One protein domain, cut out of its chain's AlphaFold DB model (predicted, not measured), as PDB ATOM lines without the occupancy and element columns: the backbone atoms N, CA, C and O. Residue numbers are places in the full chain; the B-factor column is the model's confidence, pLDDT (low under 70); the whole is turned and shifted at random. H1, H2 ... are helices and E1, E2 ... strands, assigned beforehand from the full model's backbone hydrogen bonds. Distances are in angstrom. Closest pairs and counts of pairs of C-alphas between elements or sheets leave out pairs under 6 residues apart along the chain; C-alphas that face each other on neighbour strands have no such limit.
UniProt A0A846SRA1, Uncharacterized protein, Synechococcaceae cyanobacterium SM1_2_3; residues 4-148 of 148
ATOM      1  N   GLN A   4      -4.511 -43.576  47.035       86.88
ATOM      2  CA  GLN A   4      -3.513 -42.626  46.545       86.88
ATOM      3  C   GLN A   4      -3.086 -42.948  45.104       86.88
ATOM      4  O   GLN A   4      -3.103 -42.061  44.256       86.88
ATOM      5  N   ASN A   5      -2.832 -44.225  44.779       87.25
ATOM      6  CA  ASN A   5      -2.486 -44.638  43.410       87.25
ATOM      7  C   ASN A   5      -3.611 -44.330  42.419       87.25
ATOM      8  O   ASN A   5      -3.352 -43.980  41.272       87.25
ATOM      9  N   ARG A   6      -4.866 -44.452  42.859       89.06
ATOM     10  CA  ARG A   6      -6.025 -44.135  42.020       89.06
ATOM     11  C   ARG A   6      -6.093 -42.637  41.753       89.06
ATOM     12  O   ARG A   6      -6.263 -42.246  40.602       89.06
ATOM     13  N   ILE A   7      -5.894 -41.821  42.789       90.81
ATOM     14  CA  ILE A   7      -5.860 -40.358  42.687       90.81
ATOM     15  C   ILE A   7      -4.764 -39.904  41.712       90.81
ATOM     16  O   ILE A   7      -5.027 -39.061  40.857       90.81
ATOM     17  N   SER A   8      -3.571 -40.505  41.770       88.06
ATOM     18  CA  SER A   8      -2.466 -40.186  40.855       88.06
ATOM     19  C   SER A   8      -2.782 -40.457  39.379       88.06
ATOM     20  O   SER A   8      -2.203 -39.810  38.515       88.06
ATOM     21  N   THR A   9      -3.695 -41.388  39.086       90.19
ATOM     22  CA  THR A   9      -4.098 -41.747  37.712       90.19
ATOM     23  C   THR A   9      -5.313 -40.979  37.185       90.19
ATOM     24  O   THR A   9      -5.702 -41.186  36.039       90.19
ATOM     25  N   LEU A  10      -5.934 -40.115  37.999       88.12
ATOM     26  CA  LEU A  10      -7.089 -39.328  37.563       88.12
ATOM     27  C   LEU A  10      -6.681 -38.307  36.502       88.12
ATOM     28  O   LEU A  10      -5.667 -37.624  36.654       88.12
ATOM     29  N   ASP A  11      -7.521 -38.142  35.482       89.94
ATOM     30  CA  ASP A  11      -7.420 -37.005  34.572       89.94
ATOM     31  C   ASP A  11      -7.686 -35.678  35.313       89.94
ATOM     32  O   ASP A  11      -8.333 -35.646  36.367       89.94
ATOM     33  N   ASP A  12      -7.178 -34.574  34.762       87.81
ATOM     34  CA  ASP A  12      -7.246 -33.246  35.384       87.81
ATOM     35  C   ASP A  12      -8.694 -32.805  35.663       87.81
ATOM     36  O   ASP A  12      -8.986 -32.262  36.731       87.81
ATOM     37  N   ALA A  13      -9.628 -33.082  34.747       86.00
ATOM     38  CA  ALA A  13     -11.024 -32.682  34.897       86.00
ATOM     39  C   ALA A  13     -11.711 -33.451  36.034       86.00
ATOM     40  O   ALA A  13     -12.460 -32.874  36.828       86.00
ATOM     41  N   THR A  14     -11.435 -34.749  36.147       87.00
ATOM     42  CA  THR A  14     -11.942 -35.604  37.217       87.00
ATOM     43  C   THR A  14     -11.333 -35.223  38.564       87.00
ATOM     44  O   THR A  14     -12.081 -35.082  39.533       87.00
ATOM     45  N   ALA A  15     -10.019 -34.985  38.638       89.69
ATOM     46  CA  ALA A  15      -9.358 -34.558  39.871       89.69
ATOM     47  C   ALA A  15      -9.946 -33.237  40.397       89.69
ATOM     48  O   ALA A  15     -10.369 -33.161  41.553       89.69
ATOM     49  N   CYS A  16     -10.073 -32.226  39.532       87.44
ATOM     50  CA  CYS A  16     -10.676 -30.944  39.893       87.44
ATOM     51  C   CYS A  16     -12.145 -31.089  40.317       87.44
ATOM     52  O   CYS A  16     -12.569 -30.458  41.285       87.44
ATOM     53  N   ARG A  17     -12.931 -31.940  39.640       86.44
ATOM     54  CA  ARG A  17     -14.341 -32.191  39.989       86.44
ATOM     55  C   ARG A  17     -14.490 -32.832  41.366       86.44
ATOM     56  O   ARG A  17     -15.331 -32.392  42.151       86.44
ATOM     57  N   VAL A  18     -13.703 -33.870  41.653       88.25
ATOM     58  CA  VAL A  18     -13.736 -34.572  42.947       88.25
ATOM     59  C   VAL A  18     -13.349 -33.610  44.065       88.25
ATOM     60  O   VAL A  18     -14.089 -33.487  45.043       88.25
ATOM     61  N   LEU A  19     -12.261 -32.856  43.880       89.06
ATOM     62  CA  LEU A  19     -11.813 -31.852  44.841       89.06
ATOM     63  C   LEU A  19     -12.883 -30.773  45.080       89.06
ATOM     64  O   LEU A  19     -13.209 -30.477  46.227       89.06
ATOM     65  N   ALA A  20     -13.472 -30.219  44.018       85.62
ATOM     66  CA  ALA A  20     -14.514 -29.198  44.136       85.62
ATOM     67  C   ALA A  20     -15.769 -29.723  44.852       85.62
ATOM     68  O   ALA A  20     -16.389 -28.999  45.633       85.62
ATOM     69  N   THR A  21     -16.139 -30.985  44.612       85.06
ATOM     70  CA  THR A  21     -17.287 -31.625  45.271       85.06
ATOM     71  C   THR A  21     -17.028 -31.805  46.765       85.06
ATOM     72  O   THR A  21     -17.879 -31.442  47.577       85.06
ATOM     73  N   PHE A  22     -15.841 -32.296  47.135       85.69
ATOM     74  CA  PHE A  22     -15.429 -32.431  48.533       85.69
ATOM     75  C   PHE A  22     -15.401 -31.077  49.247       85.69
ATOM     76  O   PHE A  22     -16.031 -30.899  50.287       85.69
ATOM     77  N   ALA A  23     -14.718 -30.096  48.655       83.62
ATOM     78  CA  ALA A  23     -14.581 -28.766  49.226       83.62
ATOM     79  C   ALA A  23     -15.935 -28.099  49.460       83.62
ATOM     80  O   ALA A  23     -16.149 -27.482  50.495       83.62
ATOM     81  N   ARG A  24     -16.885 -28.268  48.538       78.94
ATOM     82  CA  ARG A  24     -18.236 -27.727  48.698       78.94
ATOM     83  C   ARG A  24     -19.008 -28.372  49.847       78.94
ATOM     84  O   ARG A  24     -19.780 -27.674  50.492       78.94
ATOM     85  N   ALA A  25     -18.808 -29.664  50.102       81.00
ATOM     86  CA  ALA A  25     -19.408 -30.337  51.254       81.00
ATOM     87  C   ALA A  25     -18.833 -29.820  52.584       81.00
ATOM     88  O   ALA A  25     -19.557 -29.761  53.573       81.00
ATOM     89  N   GLN A  26     -17.562 -29.400  52.582       76.06
ATOM     90  CA  GLN A  26     -16.880 -28.830  53.747       76.06
ATOM     91  C   GLN A  26     -16.966 -27.309  53.870       76.06
ATOM     92  O   GLN A  26     -16.553 -26.768  54.895       76.06
ATOM     93  N   ALA A  27     -17.462 -26.610  52.850       66.19
ATOM     94  CA  ALA A  27     -17.392 -25.162  52.794       66.19
ATOM     95  C   ALA A  27     -18.193 -24.528  53.938       66.19
ATOM     96  O   ALA A  27     -19.424 -24.515  53.928       66.19
ATOM     97  N   ASN A  28     -17.471 -23.931  54.885       59.62
ATOM     98  CA  ASN A  28     -18.004 -22.926  55.785       59.62
ATOM     99  C   ASN A  28     -17.660 -21.554  55.165       59.62
ATOM    100  O   ASN A  28     -16.481 -21.290  54.920       59.62
ATOM    101  N   PRO A  29     -18.637 -20.684  54.844       50.88
ATOM    102  CA  PRO A  29     -18.418 -19.479  54.028       50.88
ATOM    103  C   PRO A  29     -17.439 -18.440  54.607       50.88
ATOM    104  O   PRO A  29     -17.130 -17.466  53.925       50.88
ATOM    105  N   ALA A  30     -16.947 -18.621  55.834       49.97
ATOM    106  CA  ALA A  30     -16.070 -17.669  56.509       49.97
ATOM    107  C   ALA A  30     -14.575 -17.784  56.134       49.97
ATOM    108  O   ALA A  30     -13.848 -16.816  56.334       49.97
ATOM    109  N   GLU A  31     -14.097 -18.910  55.585       56.44
ATOM    110  CA  GLU A  31     -12.644 -19.207  55.563       56.44
ATOM    111  C   GLU A  31     -12.036 -19.441  54.166       56.44
ATOM    112  O   GLU A  31     -10.858 -19.756  54.038       56.44
ATOM    113  N   THR A  32     -12.779 -19.244  53.075       61.75
ATOM    114  CA  THR A  32     -12.329 -19.649  51.724       61.75
ATOM    115  C   THR A  32     -11.556 -18.582  50.938       61.75
ATOM    116  O   THR A  32     -11.258 -18.782  49.759       61.75
ATOM    117  N   ALA A  33     -11.274 -17.420  51.534       68.31
ATOM    118  CA  ALA A  33     -10.631 -16.299  50.848       68.31
ATOM    119  C   ALA A  33      -9.100 -16.341  50.984       68.31
ATOM    120  O   ALA A  33      -8.562 -16.386  52.087       68.31
ATOM    121  N   LEU A  34      -8.388 -16.258  49.855       72.50
ATOM    122  CA  LEU A  34      -6.932 -16.108  49.828       72.50
ATOM    123  C   LEU A  34      -6.542 -14.664  50.191       72.50
ATOM    124  O   LEU A  34      -6.426 -13.807  49.310       72.50
ATOM    125  N   THR A  35      -6.356 -14.379  51.479       79.12
ATOM    126  CA  THR A  35      -5.921 -13.051  51.934       79.12
ATOM    127  C   THR A  35      -4.415 -12.834  51.698       79.12
ATOM    128  O   THR A  35      -3.661 -13.806  51.566       79.12
ATOM    129  N   PRO A  36      -3.933 -11.577  51.613       78.62
ATOM    130  CA  PRO A  36      -2.499 -11.282  51.527       78.62
ATOM    131  C   PRO A  36      -1.687 -11.924  52.655       78.62
ATOM    132  O   PRO A  36      -0.593 -12.431  52.424       78.62
ATOM    133  N   GLU A  37      -2.257 -11.953  53.854       75.44
ATOM    134  CA  GLU A  37      -1.639 -12.499  55.053       75.44
ATOM    135  C   GLU A  37      -1.523 -14.027  54.980       75.44
ATOM    136  O   GLU A  37      -0.461 -14.577  55.260       75.44
ATOM    137  N   LEU A  38      -2.576 -14.712  54.515       77.12
ATOM    138  CA  LEU A  38      -2.541 -16.155  54.275       77.12
ATOM    139  C   LEU A  38      -1.520 -16.511  53.187       77.12
ATOM    140  O   LEU A  38      -0.782 -17.483  53.319       77.12
ATOM    141  N   ARG A  39      -1.421 -15.699  52.127       79.88
ATOM    142  CA  ARG A  39      -0.395 -15.883  51.091       79.88
ATOM    143  C   ARG A  39       1.016 -15.786  51.681       79.88
ATOM    144  O   ARG A  39       1.875 -16.580  51.313       79.88
ATOM    145  N   GLN A  40       1.254 -14.838  52.585       79.81
ATOM    146  CA  GLN A  40       2.541 -14.713  53.264       79.81
ATOM    147  C   GLN A  40       2.836 -15.931  54.151       79.81
ATOM    148  O   GLN A  40       3.924 -16.491  54.045       79.81
ATOM    149  N   ALA A  41       1.860 -16.393  54.937       79.75
ATOM    150  CA  ALA A  41       1.988 -17.595  55.764       79.75
ATOM    151  C   ALA A  41       2.401 -18.830  54.947       79.75
ATOM    152  O   ALA A  41       3.295 -19.579  55.336       79.75
ATOM    153  N   LEU A  42       1.776 -19.018  53.780       81.50
ATOM    154  CA  LEU A  42       2.081 -20.126  52.873       81.50
ATOM    155  C   LEU A  42       3.523 -20.056  52.339       81.50
ATOM    156  O   LEU A  42       4.180 -21.090  52.248       81.50
ATOM    157  N   ARG A  43       4.034 -18.855  52.031       81.31
ATOM    158  CA  ARG A  43       5.434 -18.666  51.600       81.31
ATOM    159  C   ARG A  43       6.441 -18.939  52.709       81.31
ATOM    160  O   ARG A  43       7.501 -19.484  52.429       81.31
ATOM    161  N   GLU A  44       6.132 -18.531  53.936       82.00
ATOM    162  CA  GLU A  44       6.999 -18.772  55.094       82.00
ATOM    163  C   GLU A  44       7.058 -20.264  55.444       82.00
ATOM    164  O   GLU A  44       8.120 -20.768  55.799       82.00
ATOM    165  N   PHE A  45       5.938 -20.977  55.290       78.19
ATOM    166  CA  PHE A  45       5.866 -22.413  55.540       78.19
ATOM    167  C   PHE A  45       6.596 -23.251  54.490       78.19
ATOM    168  O   PHE A  45       7.297 -24.195  54.841       78.19
ATOM    169  N   ALA A  46       6.421 -22.919  53.210       77.19
ATOM    170  CA  ALA A  46       7.044 -23.644  52.111       77.19
ATOM    171  C   ALA A  46       7.746 -22.655  51.169       77.19
ATOM    172  O   ALA A  46       7.183 -22.281  50.133       77.19
ATOM    173  N   PRO A  47       8.968 -22.206  51.516       71.31
ATOM    174  CA  PRO A  47       9.739 -21.332  50.647       71.31
ATOM    175  C   PRO A  47       9.956 -22.034  49.303       71.31
ATOM    176  O   PRO A  47      10.395 -23.183  49.248       71.31
ATOM    177  N   ALA A  48       9.595 -21.363  48.209       62.59
ATOM    178  CA  ALA A  48       9.662 -21.956  46.882       62.59
ATOM    179  C   ALA A  48      11.114 -22.352  46.544       62.59
ATOM    180  O   ALA A  48      12.008 -21.506  46.632       62.59
ATOM    181  N   PRO A  49      11.374 -23.595  46.103       54.84
ATOM    182  CA  PRO A  49      12.637 -23.913  45.466       54.84
ATOM    183  C   PRO A  49      12.722 -23.115  44.164       54.84
ATOM    184  O   PRO A  49      11.806 -23.161  43.343       54.84
ATOM    185  N   GLU A  50      13.850 -22.449  43.938       50.19
ATOM    186  CA  GLU A  50      14.149 -21.627  42.751       50.19
ATOM    187  C   GLU A  50      14.026 -22.406  41.415       50.19
ATOM    188  O   GLU A  50      13.992 -21.819  40.338       50.19
ATOM    189  N   ALA A  51      13.879 -23.737  41.486       46.91
ATOM    190  CA  ALA A  51      13.691 -24.663  40.369       46.91
ATOM    191  C   ALA A  51      12.294 -25.333  40.285       46.91
ATOM    192  O   ALA A  51      12.035 -26.073  39.338       46.91
ATOM    193  N   ALA A  52      11.374 -25.104  41.231       47.09
ATOM    194  CA  ALA A  52      10.072 -25.792  41.283       47.09
ATOM    195  C   ALA A  52       8.975 -25.148  40.414       47.09
ATOM    196  O   ALA A  52       7.815 -25.557  40.470       47.09
ATOM    197  N   ALA A  53       9.335 -24.195  39.551       46.53
ATOM    198  CA  ALA A  53       8.452 -23.603  38.547       46.53
ATOM    199  C   ALA A  53       8.146 -24.560  37.373       46.53
ATOM    200  O   ALA A  53       7.959 -24.124  36.235       46.53
ATOM    201  N   VAL A  54       8.052 -25.873  37.616       49.53
ATOM    202  CA  VAL A  54       7.283 -26.729  36.711       49.53
ATOM    203  C   VAL A  54       5.843 -26.331  36.953       49.53
ATOM    204  O   VAL A  54       5.263 -26.695  37.970       49.53
ATOM    205  N   ALA A  55       5.329 -25.496  36.056       53.44
ATOM    206  CA  ALA A  55       3.988 -24.948  36.042       53.44
ATOM    207  C   ALA A  55       2.944 -26.013  36.425       53.44
ATOM    208  O   ALA A  55       2.384 -26.651  35.540       53.44
ATOM    209  N   ALA A  56       2.652 -26.168  37.721       65.62
ATOM    210  CA  ALA A  56       1.694 -27.158  38.189       65.62
ATOM    211  C   ALA A  56       0.353 -26.854  37.520       65.62
ATOM    212  O   ALA A  56      -0.100 -25.698  37.535       65.62
ATOM    213  N   SER A  57      -0.218 -27.852  36.843       81.50
ATOM    214  CA  SER A  57      -1.563 -27.709  36.301       81.50
ATOM    215  C   SER A  57      -2.559 -27.660  37.460       81.50
ATOM    216  O   SER A  57      -2.271 -28.092  38.581       81.50
ATOM    217  N   GLU A  58      -3.761 -27.150  37.206       82.88
ATOM    218  CA  GLU A  58      -4.848 -27.222  38.189       82.88
ATOM    219  C   GLU A  58      -5.146 -28.676  38.589       82.88
ATOM    220  O   GLU A  58      -5.440 -28.944  39.751       82.88
ATOM    221  N   GLY A  59      -5.000 -29.620  37.653       85.25
ATOM    222  CA  GLY A  59      -5.142 -31.050  37.913       85.25
ATOM    223  C   GLY A  59      -4.036 -31.615  38.803       85.25
ATOM    224  O   GLY A  59      -4.330 -32.404  39.700       85.25
ATOM    225  N   ASP A  60      -2.785 -31.180  38.628       86.19
ATOM    226  CA  ASP A  60      -1.679 -31.573  39.514       86.19
ATOM    227  C   ASP A  60      -1.895 -31.072  40.938       86.19
ATOM    228  O   ASP A  60      -1.657 -31.801  41.904       86.19
ATOM    229  N   LEU A  61      -2.368 -29.831  41.064       86.88
ATOM    230  CA  LEU A  61      -2.731 -29.242  42.343       86.88
ATOM    231  C   LEU A  61      -3.906 -30.001  42.981       86.88
ATOM    232  O   LEU A  61      -3.858 -30.336  44.166       86.88
ATOM    233  N   ALA A  62      -4.929 -30.337  42.191       89.00
ATOM    234  CA  ALA A  62      -6.086 -31.078  42.671       89.00
ATOM    235  C   ALA A  62      -5.721 -32.493  43.139       89.00
ATOM    236  O   ALA A  62      -6.134 -32.903  44.223       89.00
ATOM    237  N   ARG A  63      -4.896 -33.224  42.378       92.12
ATOM    238  CA  ARG A  63      -4.388 -34.545  42.780       92.12
ATOM    239  C   ARG A  63      -3.584 -34.466  44.075       92.12
ATOM    240  O   ARG A  63      -3.809 -35.286  44.959       92.12
ATOM    241  N   ALA A  64      -2.702 -33.475  44.219       89.19
ATOM    242  CA  ALA A  64      -1.919 -33.292  45.440       89.19
ATOM    243  C   ALA A  64      -2.813 -33.039  46.670       89.19
ATOM    244  O   ALA A  64      -2.611 -33.660  47.711       89.19
ATOM    245  N   ALA A  65      -3.853 -32.207  46.536       89.06
ATOM    246  CA  ALA A  65      -4.811 -31.963  47.615       89.06
ATOM    247  C   ALA A  65      -5.614 -33.225  47.977       89.06
ATOM    248  O   ALA A  65      -5.816 -33.524  49.151       89.06
ATOM    249  N   LEU A  66      -6.041 -34.002  46.980       90.19
ATOM    250  CA  LEU A  66      -6.751 -35.263  47.206       90.19
ATOM    251  C   LEU A  66      -5.860 -36.323  47.871       90.19
ATOM    252  O   LEU A  66      -6.352 -37.078  48.706       90.19
ATOM    253  N   ILE A  67      -4.566 -36.381  47.531       91.12
ATOM    254  CA  ILE A  67      -3.596 -37.272  48.187       91.12
ATOM    255  C   ILE A  67      -3.438 -36.890  49.660       91.12
ATOM    256  O   ILE A  67      -3.493 -37.779  50.505       91.12
ATOM    257  N   LEU A  68      -3.322 -35.593  49.966       87.31
ATOM    258  CA  LEU A  68      -3.274 -35.106  51.347       87.31
ATOM    259  C   LEU A  68      -4.537 -35.498  52.127       87.31
ATOM    260  O   LEU A  68      -4.441 -36.000  53.239       87.31
ATOM    261  N   LEU A  69      -5.724 -35.330  51.536       86.94
ATOM    262  CA  LEU A  69      -6.968 -35.776  52.176       86.94
ATOM    263  C   LEU A  69      -6.996 -37.288  52.406       86.94
ATOM    264  O   LEU A  69      -7.506 -37.742  53.423       86.94
ATOM    265  N   ALA A  70      -6.491 -38.070  51.453       88.94
ATOM    266  CA  ALA A  70      -6.490 -39.524  51.532       88.94
ATOM    267  C   ALA A  70      -5.523 -40.085  52.587       88.94
ATOM    268  O   ALA A  70      -5.649 -41.257  52.953       88.94
ATOM    269  N   ASP A  71      -4.568 -39.279  53.051       86.38
ATOM    270  CA  ASP A  71      -3.689 -39.616  54.172       86.38
ATOM    271  C   ASP A  71      -4.491 -39.827  55.465       86.38
ATOM    272  O   ASP A  71      -4.227 -40.746  56.237       86.38
ATOM    273  N   ASP A  72      -5.579 -39.069  55.632       82.31
ATOM    274  CA  ASP A  72      -6.510 -39.239  56.736       82.31
ATOM    275  C   ASP A  72      -7.515 -40.379  56.445       82.31
ATOM    276  O   ASP A  72      -8.343 -40.275  55.523       82.31
ATOM    277  N   PRO A  73      -7.520 -41.468  57.244       83.31
ATOM    278  CA  PRO A  73      -8.410 -42.609  57.034       83.31
ATOM    279  C   PRO A  73      -9.898 -42.242  57.015       83.31
ATOM    280  O   PRO A  73     -10.692 -42.945  56.387       83.31
ATOM    281  N   GLN A  74     -10.292 -41.138  57.666       84.69
ATOM    282  CA  GLN A  74     -11.689 -40.704  57.716       84.69
ATOM    283  C   GLN A  74     -12.224 -40.274  56.340       84.69
ATOM    284  O   GLN A  74     -13.415 -40.426  56.064       84.69
ATOM    285  N   TYR A  75     -11.358 -39.751  55.464       85.94
ATOM    286  CA  TYR A  75     -11.756 -39.230  54.154       85.94
ATOM    287  C   TYR A  75     -11.637 -40.269  53.036       85.94
ATOM    288  O   TYR A  75     -12.307 -40.133  52.013       85.94
ATOM    289  N   GLN A  76     -10.872 -41.347  53.227       88.19
ATOM    290  CA  GLN A  76     -10.721 -42.423  52.239       88.19
ATOM    291  C   GLN A  76     -12.049 -43.006  51.705       88.19
ATOM    292  O   GLN A  76     -12.172 -43.136  50.481       88.19
ATOM    293  N   PRO A  77     -13.068 -43.333  52.531       87.12
ATOM    294  CA  PRO A  77     -14.336 -43.846  52.005       87.12
ATOM    295  C   PRO A  77     -15.103 -42.792  51.192       87.12
ATOM    296  O   PRO A  77     -15.675 -43.119  50.153       87.12
ATOM    297  N   ILE A  78     -15.065 -41.522  51.614       87.31
ATOM    298  CA  ILE A  78     -15.716 -40.405  50.911       87.31
ATOM    299  C   ILE A  78     -15.057 -40.189  49.548       87.31
ATOM    300  O   ILE A  78     -15.739 -40.125  48.527       87.31
ATOM    301  N   LEU A  79     -13.726 -40.128  49.513       88.44
ATOM    302  CA  LEU A  79     -12.961 -39.966  48.280       88.44
ATOM    303  C   LEU A  79     -13.175 -41.140  47.323       88.44
ATOM    304  O   LEU A  79     -13.355 -40.925  46.127       88.44
ATOM    305  N   THR A  80     -13.226 -42.370  47.840       89.31
ATOM    306  CA  THR A  80     -13.517 -43.560  47.027       89.31
ATOM    307  C   THR A  80     -14.891 -43.443  46.372       89.31
ATOM    308  O   THR A  80     -15.001 -43.611  45.159       89.31
ATOM    309  N   ALA A  81     -15.918 -43.070  47.141       86.94
ATOM    310  CA  ALA A  81     -17.270 -42.885  46.625       86.94
ATOM    311  C   ALA A  81     -17.363 -41.751  45.589       86.94
ATOM    312  O   ALA A  81     -18.087 -41.882  44.608       86.94
ATOM    313  N   LEU A  82     -16.616 -40.656  45.763       86.69
ATOM    314  CA  LEU A  82     -16.584 -39.555  44.792       86.69
ATOM    315  C   LEU A  82     -15.841 -39.912  43.496       86.69
ATOM    316  O   LEU A  82     -16.161 -39.365  42.442       86.69
ATOM    317  N   ILE A  83     -14.851 -40.806  43.569       88.06
ATOM    318  CA  ILE A  83     -14.090 -41.287  42.408       88.06
ATOM    319  C   ILE A  83     -14.884 -42.341  41.624       88.06
ATOM    320  O   ILE A  83     -14.875 -42.317  40.396       88.06
ATOM    321  N   GLU A  84     -15.545 -43.272  42.315       85.62
ATOM    322  CA  GLU A  84     -16.311 -44.372  41.701       85.62
ATOM    323  C   GLU A  84     -17.743 -43.985  41.336       85.62
ATOM    324  O   GLU A  84     -18.355 -44.597  40.460       85.62
ATOM    325  N   GLY A  85     -18.290 -42.989  42.029       76.75
ATOM    326  CA  GLY A  85     -19.649 -42.525  41.836       76.75
ATOM    327  C   GLY A  85     -19.853 -41.854  40.476       76.75
ATOM    328  O   GLY A  85     -18.908 -41.350  39.860       76.75
ATOM    329  N   PRO A  86     -21.107 -41.809  39.992       68.94
ATOM    330  CA  PRO A  86     -21.425 -41.123  38.752       68.94
ATOM    331  C   PRO A  86     -21.033 -39.646  38.847       68.94
ATOM    332  O   PRO A  86     -21.273 -38.985  39.861       68.94
ATOM    333  N   ALA A  87     -20.453 -39.119  37.764       64.62
ATOM    334  CA  ALA A  87     -20.160 -37.698  37.667       64.62
ATOM    335  C   ALA A  87     -21.466 -36.909  37.871       64.62
ATOM    336  O   ALA A  87     -22.458 -37.177  37.186       64.62
ATOM    337  N   PRO A  88     -21.509 -35.957  38.813       63.53
ATOM    338  CA  PRO A  88     -22.754 -35.271  39.077       63.53
ATOM    339  C   PRO A  88     -23.154 -34.380  37.894       63.53
ATOM    340  O   PRO A  88     -22.335 -33.648  37.338       63.53
ATOM    341  N   ALA A  89     -24.437 -34.430  37.532       56.75
ATOM    342  CA  ALA A  89     -24.963 -33.964  36.245       56.75
ATOM    343  C   ALA A  89     -24.854 -32.448  35.970       56.75
ATOM    344  O   ALA A  89     -25.113 -32.015  34.852       56.75
ATOM    345  N   GLN A  90     -24.507 -31.635  36.972       55.41
ATOM    346  CA  GLN A  90     -24.649 -30.172  36.931       55.41
ATOM    347  C   GLN A  90     -23.349 -29.385  37.142       55.41
ATOM    348  O   GLN A  90     -23.386 -28.164  37.297       55.41
ATOM    349  N   PHE A  91     -22.191 -30.045  37.171       59.91
ATOM    350  CA  PHE A  91     -20.924 -29.347  37.382       59.91
ATOM    351  C   PHE A  91     -20.245 -29.043  36.044       59.91
ATOM    352  O   PHE A  91     -19.725 -29.934  35.378       59.91
ATOM    353  N   GLY A  92     -20.267 -27.764  35.652       56.84
ATOM    354  CA  GLY A  92     -19.406 -27.236  34.588       56.84
ATOM    355  C   GLY A  92     -17.919 -27.271  34.983       56.84
ATOM    356  O   GLY A  92     -17.598 -27.629  36.120       56.84
ATOM    357  N   PRO A  93     -16.997 -26.895  34.077       60.91
ATOM    358  CA  PRO A  93     -15.564 -26.919  34.363       60.91
ATOM    359  C   PRO A  93     -15.239 -26.093  35.614       60.91
ATOM    360  O   PRO A  93     -15.703 -24.957  35.762       60.91
ATOM    361  N   ALA A  94     -14.451 -26.670  36.524       63.34
ATOM    362  CA  ALA A  94     -13.952 -25.947  37.684       63.34
ATOM    363  C   ALA A  94     -13.045 -24.812  37.192       63.34
ATOM    364  O   ALA A  94     -12.113 -25.045  36.431       63.34
ATOM    365  N   LYS A  95     -13.344 -23.572  37.591       74.06
ATOM    366  CA  LYS A  95     -12.460 -22.430  37.329       74.06
ATOM    367  C   LYS A  95     -11.270 -22.489  38.287       74.06
ATOM    368  O   LYS A  95     -11.453 -22.891  39.435       74.06
ATOM    369  N   THR A  96     -10.119 -21.961  37.885       72.75
ATOM    370  CA  THR A  96      -8.892 -21.876  38.701       72.75
ATOM    371  C   THR A  96      -9.150 -21.381  40.127       72.75
ATOM    372  O   THR A  96      -8.708 -21.992  41.093       72.75
ATOM    373  N   ALA A  97      -9.951 -20.321  40.287       72.69
ATOM    374  CA  ALA A  97     -10.308 -19.771  41.598       72.69
ATOM    375  C   ALA A  97     -11.088 -20.759  42.487       72.69
ATOM    376  O   ALA A  97     -10.902 -20.776  43.699       72.69
ATOM    377  N   ALA A  98     -11.939 -21.602  41.891       76.38
ATOM    378  CA  ALA A  98     -12.661 -22.642  42.618       76.38
ATOM    379  C   ALA A  98     -11.720 -23.772  43.058       76.38
ATOM    380  O   ALA A  98     -11.876 -24.287  44.161       76.38
ATOM    381  N   VAL A  99     -10.724 -24.117  42.234       80.12
ATOM    382  CA  VAL A  99      -9.686 -25.097  42.594       80.12
ATOM    383  C   VAL A  99      -8.821 -24.555  43.731       80.12
ATOM    384  O   VAL A  99      -8.642 -25.245  44.728       80.12
ATOM    385  N   ILE A 100      -8.372 -23.300  43.648       82.19
ATOM    386  CA  ILE A 100      -7.614 -22.629  44.718       82.19
ATOM    387  C   ILE A 100      -8.409 -22.633  46.030       82.19
ATOM    388  O   ILE A 100      -7.896 -23.077  47.053       82.19
ATOM    389  N   ALA A 101      -9.672 -22.197  46.006       80.44
ATOM    390  CA  ALA A 101     -10.523 -22.193  47.197       80.44
ATOM    391  C   ALA A 101     -10.710 -23.605  47.774       80.44
ATOM    392  O   ALA A 101     -10.670 -23.795  48.987       80.44
ATOM    393  N   ALA A 102     -10.865 -24.607  46.907       82.62
ATOM    394  CA  ALA A 102     -11.000 -25.990  47.325       82.62
ATOM    395  C   ALA A 102      -9.724 -26.532  47.987       82.62
ATOM    396  O   ALA A 102      -9.811 -27.206  49.009       82.62
ATOM    397  N   VAL A 103      -8.545 -26.189  47.462       84.31
ATOM    398  CA  VAL A 103      -7.255 -26.536  48.080       84.31
ATOM    399  C   VAL A 103      -7.095 -25.859  49.438       84.31
ATOM    400  O   VAL A 103      -6.642 -26.504  50.377       84.31
ATOM    401  N   LEU A 104      -7.492 -24.589  49.578       83.25
ATOM    402  CA  LEU A 104      -7.443 -23.892  50.868       83.25
ATOM    403  C   LEU A 104      -8.329 -24.571  51.919       83.25
ATOM    404  O   LEU A 104      -7.880 -24.766  53.046       83.25
ATOM    405  N   ILE A 105      -9.538 -24.997  51.540       82.50
ATOM    406  CA  ILE A 105     -10.424 -25.772  52.425       82.50
ATOM    407  C   ILE A 105      -9.752 -27.081  52.848       82.50
ATOM    408  O   ILE A 105      -9.815 -27.451  54.015       82.50
ATOM    409  N   VAL A 106      -9.087 -27.775  51.920       83.38
ATOM    410  CA  VAL A 106      -8.337 -29.002  52.231       83.38
ATOM    411  C   VAL A 106      -7.183 -28.732  53.190       83.38
ATOM    412  O   VAL A 106      -7.012 -29.471  54.150       83.38
ATOM    413  N   LEU A 107      -6.410 -27.666  52.983       82.12
ATOM    414  CA  LEU A 107      -5.343 -27.303  53.914       82.12
ATOM    415  C   LEU A 107      -5.908 -27.040  55.316       82.12
ATOM    416  O   LEU A 107      -5.369 -27.547  56.292       82.12
ATOM    417  N   GLN A 108      -7.039 -26.342  55.425       78.56
ATOM    418  CA  GLN A 108      -7.688 -26.057  56.710       78.56
ATOM    419  C   GLN A 108      -8.190 -27.305  57.456       78.56
ATOM    420  O   GLN A 108      -8.355 -27.250  58.676       78.56
ATOM    421  N   THR A 109      -8.421 -28.439  56.778       76.56
ATOM    422  CA  THR A 109      -8.769 -29.691  57.482       76.56
ATOM    423  C   THR A 109      -7.570 -30.318  58.187       76.56
ATOM    424  O   THR A 109      -7.760 -31.057  59.156       76.56
ATOM    425  N   ALA A 110      -6.361 -30.013  57.719       77.50
ATOM    426  CA  ALA A 110      -5.112 -30.587  58.190       77.50
ATOM    427  C   ALA A 110      -4.320 -29.633  59.097       77.50
ATOM    428  O   ALA A 110      -3.667 -30.081  60.040       77.50
ATOM    429  N   VAL A 111      -4.398 -28.320  58.851       78.44
ATOM    430  CA  VAL A 111      -3.623 -27.303  59.570       78.44
ATOM    431  C   VAL A 111      -4.475 -26.141  60.090       78.44
ATOM    432  O   VAL A 111      -5.476 -25.746  59.495       78.44
ATOM    433  N   ALA A 112      -4.071 -25.571  61.224       74.88
ATOM    434  CA  ALA A 112      -4.491 -24.267  61.707       74.88
ATOM    435  C   ALA A 112      -3.506 -23.211  61.216       74.88
ATOM    436  O   ALA A 112      -2.297 -23.388  61.348       74.88
ATOM    437  N   PHE A 113      -4.023 -22.093  60.722       71.88
ATOM    438  CA  PHE A 113      -3.227 -20.890  60.534       71.88
ATOM    439  C   PHE A 113      -3.450 -20.000  61.752       71.88
ATOM    440  O   PHE A 113      -4.524 -19.418  61.904       71.88
ATOM    441  N   GLU A 114      -2.453 -19.914  62.623       71.06
ATOM    442  CA  GLU A 114      -2.505 -19.068  63.811       71.06
ATOM    443  C   GLU A 114      -1.488 -17.944  63.710       71.06
ATOM    444  O   GLU A 114      -0.362 -18.132  63.247       71.06
ATOM    445  N   ARG A 115      -1.876 -16.756  64.167       64.75
ATOM    446  CA  ARG A 115      -0.958 -15.629  64.283       64.75
ATOM    447  C   ARG A 115      -0.303 -15.680  65.658       64.75
ATOM    448  O   ARG A 115      -1.000 -15.601  66.669       64.75
ATOM    449  N   ASP A 116       1.018 -15.814  65.690       66.31
ATOM    450  CA  ASP A 116       1.776 -15.786  66.936       66.31
ATOM    451  C   ASP A 116       1.732 -14.383  67.579       66.31
ATOM    452  O   ASP A 116       1.288 -13.392  66.986       66.31
ATOM    453  N   LYS A 117       2.189 -14.293  68.833       71.19
ATOM    454  CA  LYS A 117       2.190 -13.039  69.610       71.19
ATOM    455  C   LYS A 117       3.100 -11.958  69.010       71.19
ATOM    456  O   LYS A 117       2.916 -10.785  69.328       71.19
ATOM    457  N   ASP A 118       4.030 -12.346  68.141       70.69
ATOM    458  CA  ASP A 118       4.967 -11.466  67.441       70.69
ATOM    459  C   ASP A 118       4.407 -11.001  66.082       70.69
ATOM    460  O   ASP A 118       5.029 -10.216  65.366       70.69
ATOM    461  N   GLY A 119       3.201 -11.453  65.725       64.50
ATOM    462  CA  GLY A 119       2.518 -11.104  64.490       64.50
ATOM    463  C   GLY A 119       2.949 -11.922  63.273       64.50
ATOM    464  O   GLY A 119       2.541 -11.566  62.165       64.50
ATOM    465  N   ARG A 120       3.729 -12.991  63.460       70.81
ATOM    466  CA  ARG A 120       4.078 -13.948  62.406       70.81
ATOM    467  C   ARG A 120       2.982 -14.990  62.262       70.81
ATOM    468  O   ARG A 120       2.256 -15.291  63.210       70.81
ATOM    469  N   TRP A 121       2.860 -15.543  61.067       70.06
ATOM    470  CA  TRP A 121       1.963 -16.664  60.848       70.06
ATOM    471  C   TRP A 121       2.665 -17.966  61.200       70.06
ATOM    472  O   TRP A 121       3.784 -18.226  60.777       70.06
ATOM    473  N   SER A 122       1.978 -18.789  61.975       67.75
ATOM    474  CA  SER A 122       2.384 -20.138  62.330       67.75
ATOM    475  C   SER A 122       1.365 -21.121  61.771       67.75
ATOM    476  O   SER A 122       0.157 -20.869  61.791       67.75
ATOM    477  N   ILE A 123       1.867 -22.224  61.221       72.38
ATOM    478  CA  ILE A 123       1.040 -23.334  60.764       72.38
ATOM    479  C   ILE A 123       1.130 -24.432  61.816       72.38
ATOM    480  O   ILE A 123       2.197 -25.003  62.030       72.38
ATOM    481  N   GLU A 124       0.010 -24.726  62.469       75.50
ATOM    482  CA  GLU A 124      -0.101 -25.826  63.422       75.50
ATOM    483  C   GLU A 124      -0.802 -27.010  62.755       75.50
ATOM    484  O   GLU A 124      -1.908 -26.874  62.239       75.50
ATOM    485  N   ILE A 125      -0.191 -28.193  62.752       74.31
ATOM    486  CA  ILE A 125      -0.831 -29.390  62.192       74.31
ATOM    487  C   ILE A 125      -1.897 -29.881  63.180       74.31
ATOM    488  O   ILE A 125      -1.579 -30.387  64.254       74.31
ATOM    489  N   LYS A 126      -3.174 -29.732  62.807       70.56
ATOM    490  CA  LYS A 126      -4.340 -30.049  63.649       70.56
ATOM    491  C   LYS A 126      -4.647 -31.538  63.716       70.56
ATOM    492  O   LYS A 126      -5.176 -32.007  64.722       70.56
ATOM    493  N   LYS A 127      -4.383 -32.276  62.637       63.31
ATOM    494  CA  LYS A 127      -4.722 -33.698  62.534       63.31
ATOM    495  C   LYS A 127      -3.471 -34.535  62.304       63.31
ATOM    496  O   LYS A 127      -2.694 -34.270  61.399       63.31
ATOM    497  N   GLN A 128      -3.293 -35.568  63.124       53.22
ATOM    498  CA  GLN A 128      -2.373 -36.667  62.831       53.22
ATOM    499  C   GLN A 128      -3.172 -37.882  62.326       53.22
ATOM    500  O   GLN A 128      -4.260 -38.129  62.854       53.22
ATOM    501  N   PRO A 129      -2.650 -38.658  61.357       51.88
ATOM    502  CA  PRO A 129      -1.397 -38.452  60.641       51.88
ATOM    503  C   PRO A 129      -1.671 -37.565  59.422       51.88
ATOM    504  O   PRO A 129      -2.290 -38.007  58.470       51.88
ATOM    505  N   THR A 130      -1.294 -36.292  59.472       64.44
ATOM    506  CA  THR A 130      -1.049 -35.535  58.247       64.44
ATOM    507  C   THR A 130       0.451 -35.573  58.039       64.44
ATOM    508  O   THR A 130       1.203 -34.997  58.827       64.44
ATOM    509  N   ASP A 131       0.889 -36.289  57.015       70.00
ATOM    510  CA  ASP A 131       2.291 -36.388  56.659       70.00
ATOM    511  C   ASP A 131       2.792 -35.020  56.171       70.00
ATOM    512  O   ASP A 131       2.368 -34.486  55.139       70.00
ATOM    513  N   SER A 132       3.717 -34.428  56.928       68.50
ATOM    514  CA  SER A 132       4.361 -33.159  56.582       68.50
ATOM    515  C   SER A 132       5.034 -33.196  55.207       68.50
ATOM    516  O   SER A 132       5.118 -32.160  54.549       68.50
ATOM    517  N   SER A 133       5.439 -34.382  54.732       75.56
ATOM    518  CA  SER A 133       6.004 -34.569  53.391       75.56
ATOM    519  C   SER A 133       4.986 -34.384  52.257       75.56
ATOM    520  O   SER A 133       5.386 -34.199  51.109       75.56
ATOM    521  N   LEU A 134       3.680 -34.376  52.558       80.69
ATOM    522  CA  LEU A 134       2.599 -34.081  51.609       80.69
ATOM    523  C   LEU A 134       2.158 -32.611  51.658       80.69
ATOM    524  O   LEU A 134       1.707 -32.070  50.644       80.69
ATOM    525  N   LEU A 135       2.303 -31.954  52.814       80.88
ATOM    526  CA  LEU A 135       1.904 -30.559  53.018       80.88
ATOM    527  C   LEU A 135       2.797 -29.581  52.252       80.88
ATOM    528  O   LEU A 135       2.290 -28.738  51.512       80.88
ATOM    529  N   GLU A 136       4.116 -29.689  52.404       82.94
ATOM    530  CA  GLU A 136       5.055 -28.742  51.795       82.94
ATOM    531  C   GLU A 136       4.965 -28.733  50.251       82.94
ATOM    532  O   GLU A 136       4.788 -27.652  49.674       82.94
ATOM    533  N   PRO A 137       4.941 -29.887  49.547       83.62
ATOM    534  CA  PRO A 137       4.780 -29.901  48.093       83.62
ATOM    535  C   PRO A 137       3.420 -29.373  47.626       83.62
ATOM    536  O   PRO A 137       3.328 -28.782  46.547       83.62
ATOM    537  N   LEU A 138       2.352 -29.576  48.408       84.69
ATOM    538  CA  LEU A 138       1.034 -29.031  48.088       84.69
ATOM    539  C   LEU A 138       1.039 -27.502  48.167       84.69
ATOM    540  O   LEU A 138       0.531 -26.842  47.257       84.69
ATOM    541  N   VAL A 139       1.640 -26.936  49.216       85.56
ATOM    542  CA  VAL A 139       1.750 -25.482  49.384       85.56
ATOM    543  C   VAL A 139       2.608 -24.870  48.277       85.56
ATOM    544  O   VAL A 139       2.196 -23.879  47.678       85.56
ATOM    545  N   GLN A 140       3.730 -25.491  47.908       85.50
ATOM    546  CA  GLN A 140       4.555 -25.029  46.782       85.50
ATOM    547  C   GLN A 140       3.779 -25.025  45.456       85.50
ATOM    548  O   GLN A 140       3.836 -24.050  44.705       85.50
ATOM    549  N   LYS A 141       3.005 -26.083  45.171       84.62
ATOM    550  CA  LYS A 141       2.147 -26.141  43.974       84.62
ATOM    551  C   LYS A 141       1.070 -25.060  43.996       84.62
ATOM    552  O   LYS A 141       0.803 -24.460  42.959       84.62
ATOM    553  N   LEU A 142       0.471 -24.801  45.158       84.12
ATOM    554  CA  LEU A 142      -0.517 -23.740  45.328       84.12
ATOM    555  C   LEU A 142       0.099 -22.364  45.042       84.12
ATOM    556  O   LEU A 142      -0.471 -21.607  44.257       84.12
ATOM    557  N   LEU A 143       1.273 -22.067  45.613       84.06
ATOM    558  CA  LEU A 143       2.024 -20.836  45.344       84.06
ATOM    559  C   LEU A 143       2.328 -20.692  43.842       84.06
ATOM    560  O   LEU A 143       2.015 -19.671  43.237       84.06
ATOM    561  N   GLY A 144       2.805 -21.759  43.200       81.56
ATOM    562  CA  GLY A 144       3.073 -21.773  41.759       81.56
ATOM    563  C   GLY A 144       1.837 -21.605  40.861       81.56
ATOM    564  O   GLY A 144       1.993 -21.313  39.678       81.56
ATOM    565  N   VAL A 145       0.617 -21.792  41.374       80.12
ATOM    566  CA  VAL A 145      -0.633 -21.523  40.637       80.12
ATOM    567  C   VAL A 145      -1.147 -20.103  40.887       80.12
ATOM    568  O   VAL A 145      -1.676 -19.494  39.963       80.12
ATOM    569  N   ILE A 146      -0.995 -19.559  42.101       79.25
ATOM    570  CA  ILE A 146      -1.478 -18.205  42.446       79.25
ATOM    571  C   ILE A 146      -0.513 -17.083  42.032       79.25
ATOM    572  O   ILE A 146      -0.923 -15.922  42.040       79.25
ATOM    573  N   GLU A 147       0.757 -17.403  41.769       74.06
ATOM    574  CA  GLU A 147       1.813 -16.444  41.399       74.06
ATOM    575  C   GLU A 147       2.167 -16.464  39.902       74.06
ATOM    576  O   GLU A 147       3.030 -15.697  39.476       74.06
ATOM    577  N   LYS A 148       1.506 -17.325  39.118       64.31
ATOM    578  CA  LYS A 148       1.502 -17.249  37.648       64.31
ATOM    579  C   LYS A 148       0.734 -16.024  37.167       64.31
ATOM    580  O   LYS A 148       1.181 -15.447  36.152       64.31
TER     581      LYS A 148
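AT A GLANCE: This is residues 4 to 148 of the 148 residues of an uncharacterized protein of Synechococcaceae cyanobacterium SM1_2_3 (UniProt A0A846SRA1). Three helices side by side, H4, H6 and H7, make a bundle at the core, and H2 crosses over H4 and H6. H5 packs on H2 and H4 at one end of the long axis; towards the other end H3 packs on the hairpin E1 and E2. The printed part has 145 residues, with seven named helices and two named strands in the order H1 H2 H3 H4 H5 H6 E1 E2 H7; the sheet E1 - E2 is antiparallel and the class mostly helix. It is compact, with a radius of gyration of the C-alphas of 14.7 A and spans of 49 by 31 by 28 A.

HOW THE PARTS SIT: H1, residues 4 to 8, touches the hub H4, residues 58 to 71; their closest C-alphas, Gln 4 and Ile 67, are 5.6 A apart. H2, residues 12 to 26, touches H4 at a steep tilt of 52 degrees, the closest C-alphas being Asp 12 and Gly 59, 4.0 A. The closest C-alphas of H3, residues 36 to 45, and E2, residues 121 to 125, are Ala 41 and Trp 121, 5.2 A. H5, residues 76 to 84, forms a helical hairpin with H4, touching its residues 66 to 70 alone; the closest C-alphas are Ala 70 and Gln 76, 5.2 A. H6, residues 96 to 110, touches H4 at a shallow tilt of 17 degrees, the same way, the closest C-alphas being Ala 65 and Val 103, 6.0 A. E1, residues 111 to 115, and E2 form an antiparallel hairpin, with N 112 and O 124 at 2.7 A. H7, residues 132 to 146, touches H4 at 23 degrees, opposite ways, the closest C-alphas being Ala 64 and Leu 138, 5.8 A. Every O i to N i+4 pair is within hydrogen-bond range in H1 to H5, and 10 of 11 in both H6 and H7.

IN THESE COORDINATES: H1 begins at C-alpha 4 (-3.513, -42.626, 46.545). H2 is 21.2 A long, H4 20.3 A, H6 21.7 A and H7 21.4 A. H7 ends at C-alpha 146 (-1.478, -18.205, 42.446).

THE WHOLE: The C-alphas farthest apart, Pro 86 and Asp 118, are 49.0 A apart. The printed part has no cut; the links H3 to H4 and H5 to H6 are long. The mean pLDDT of the printed part is 76.6, with 35 residues under 70, among them 27 to 33, 48 to 56 and 86 to 94.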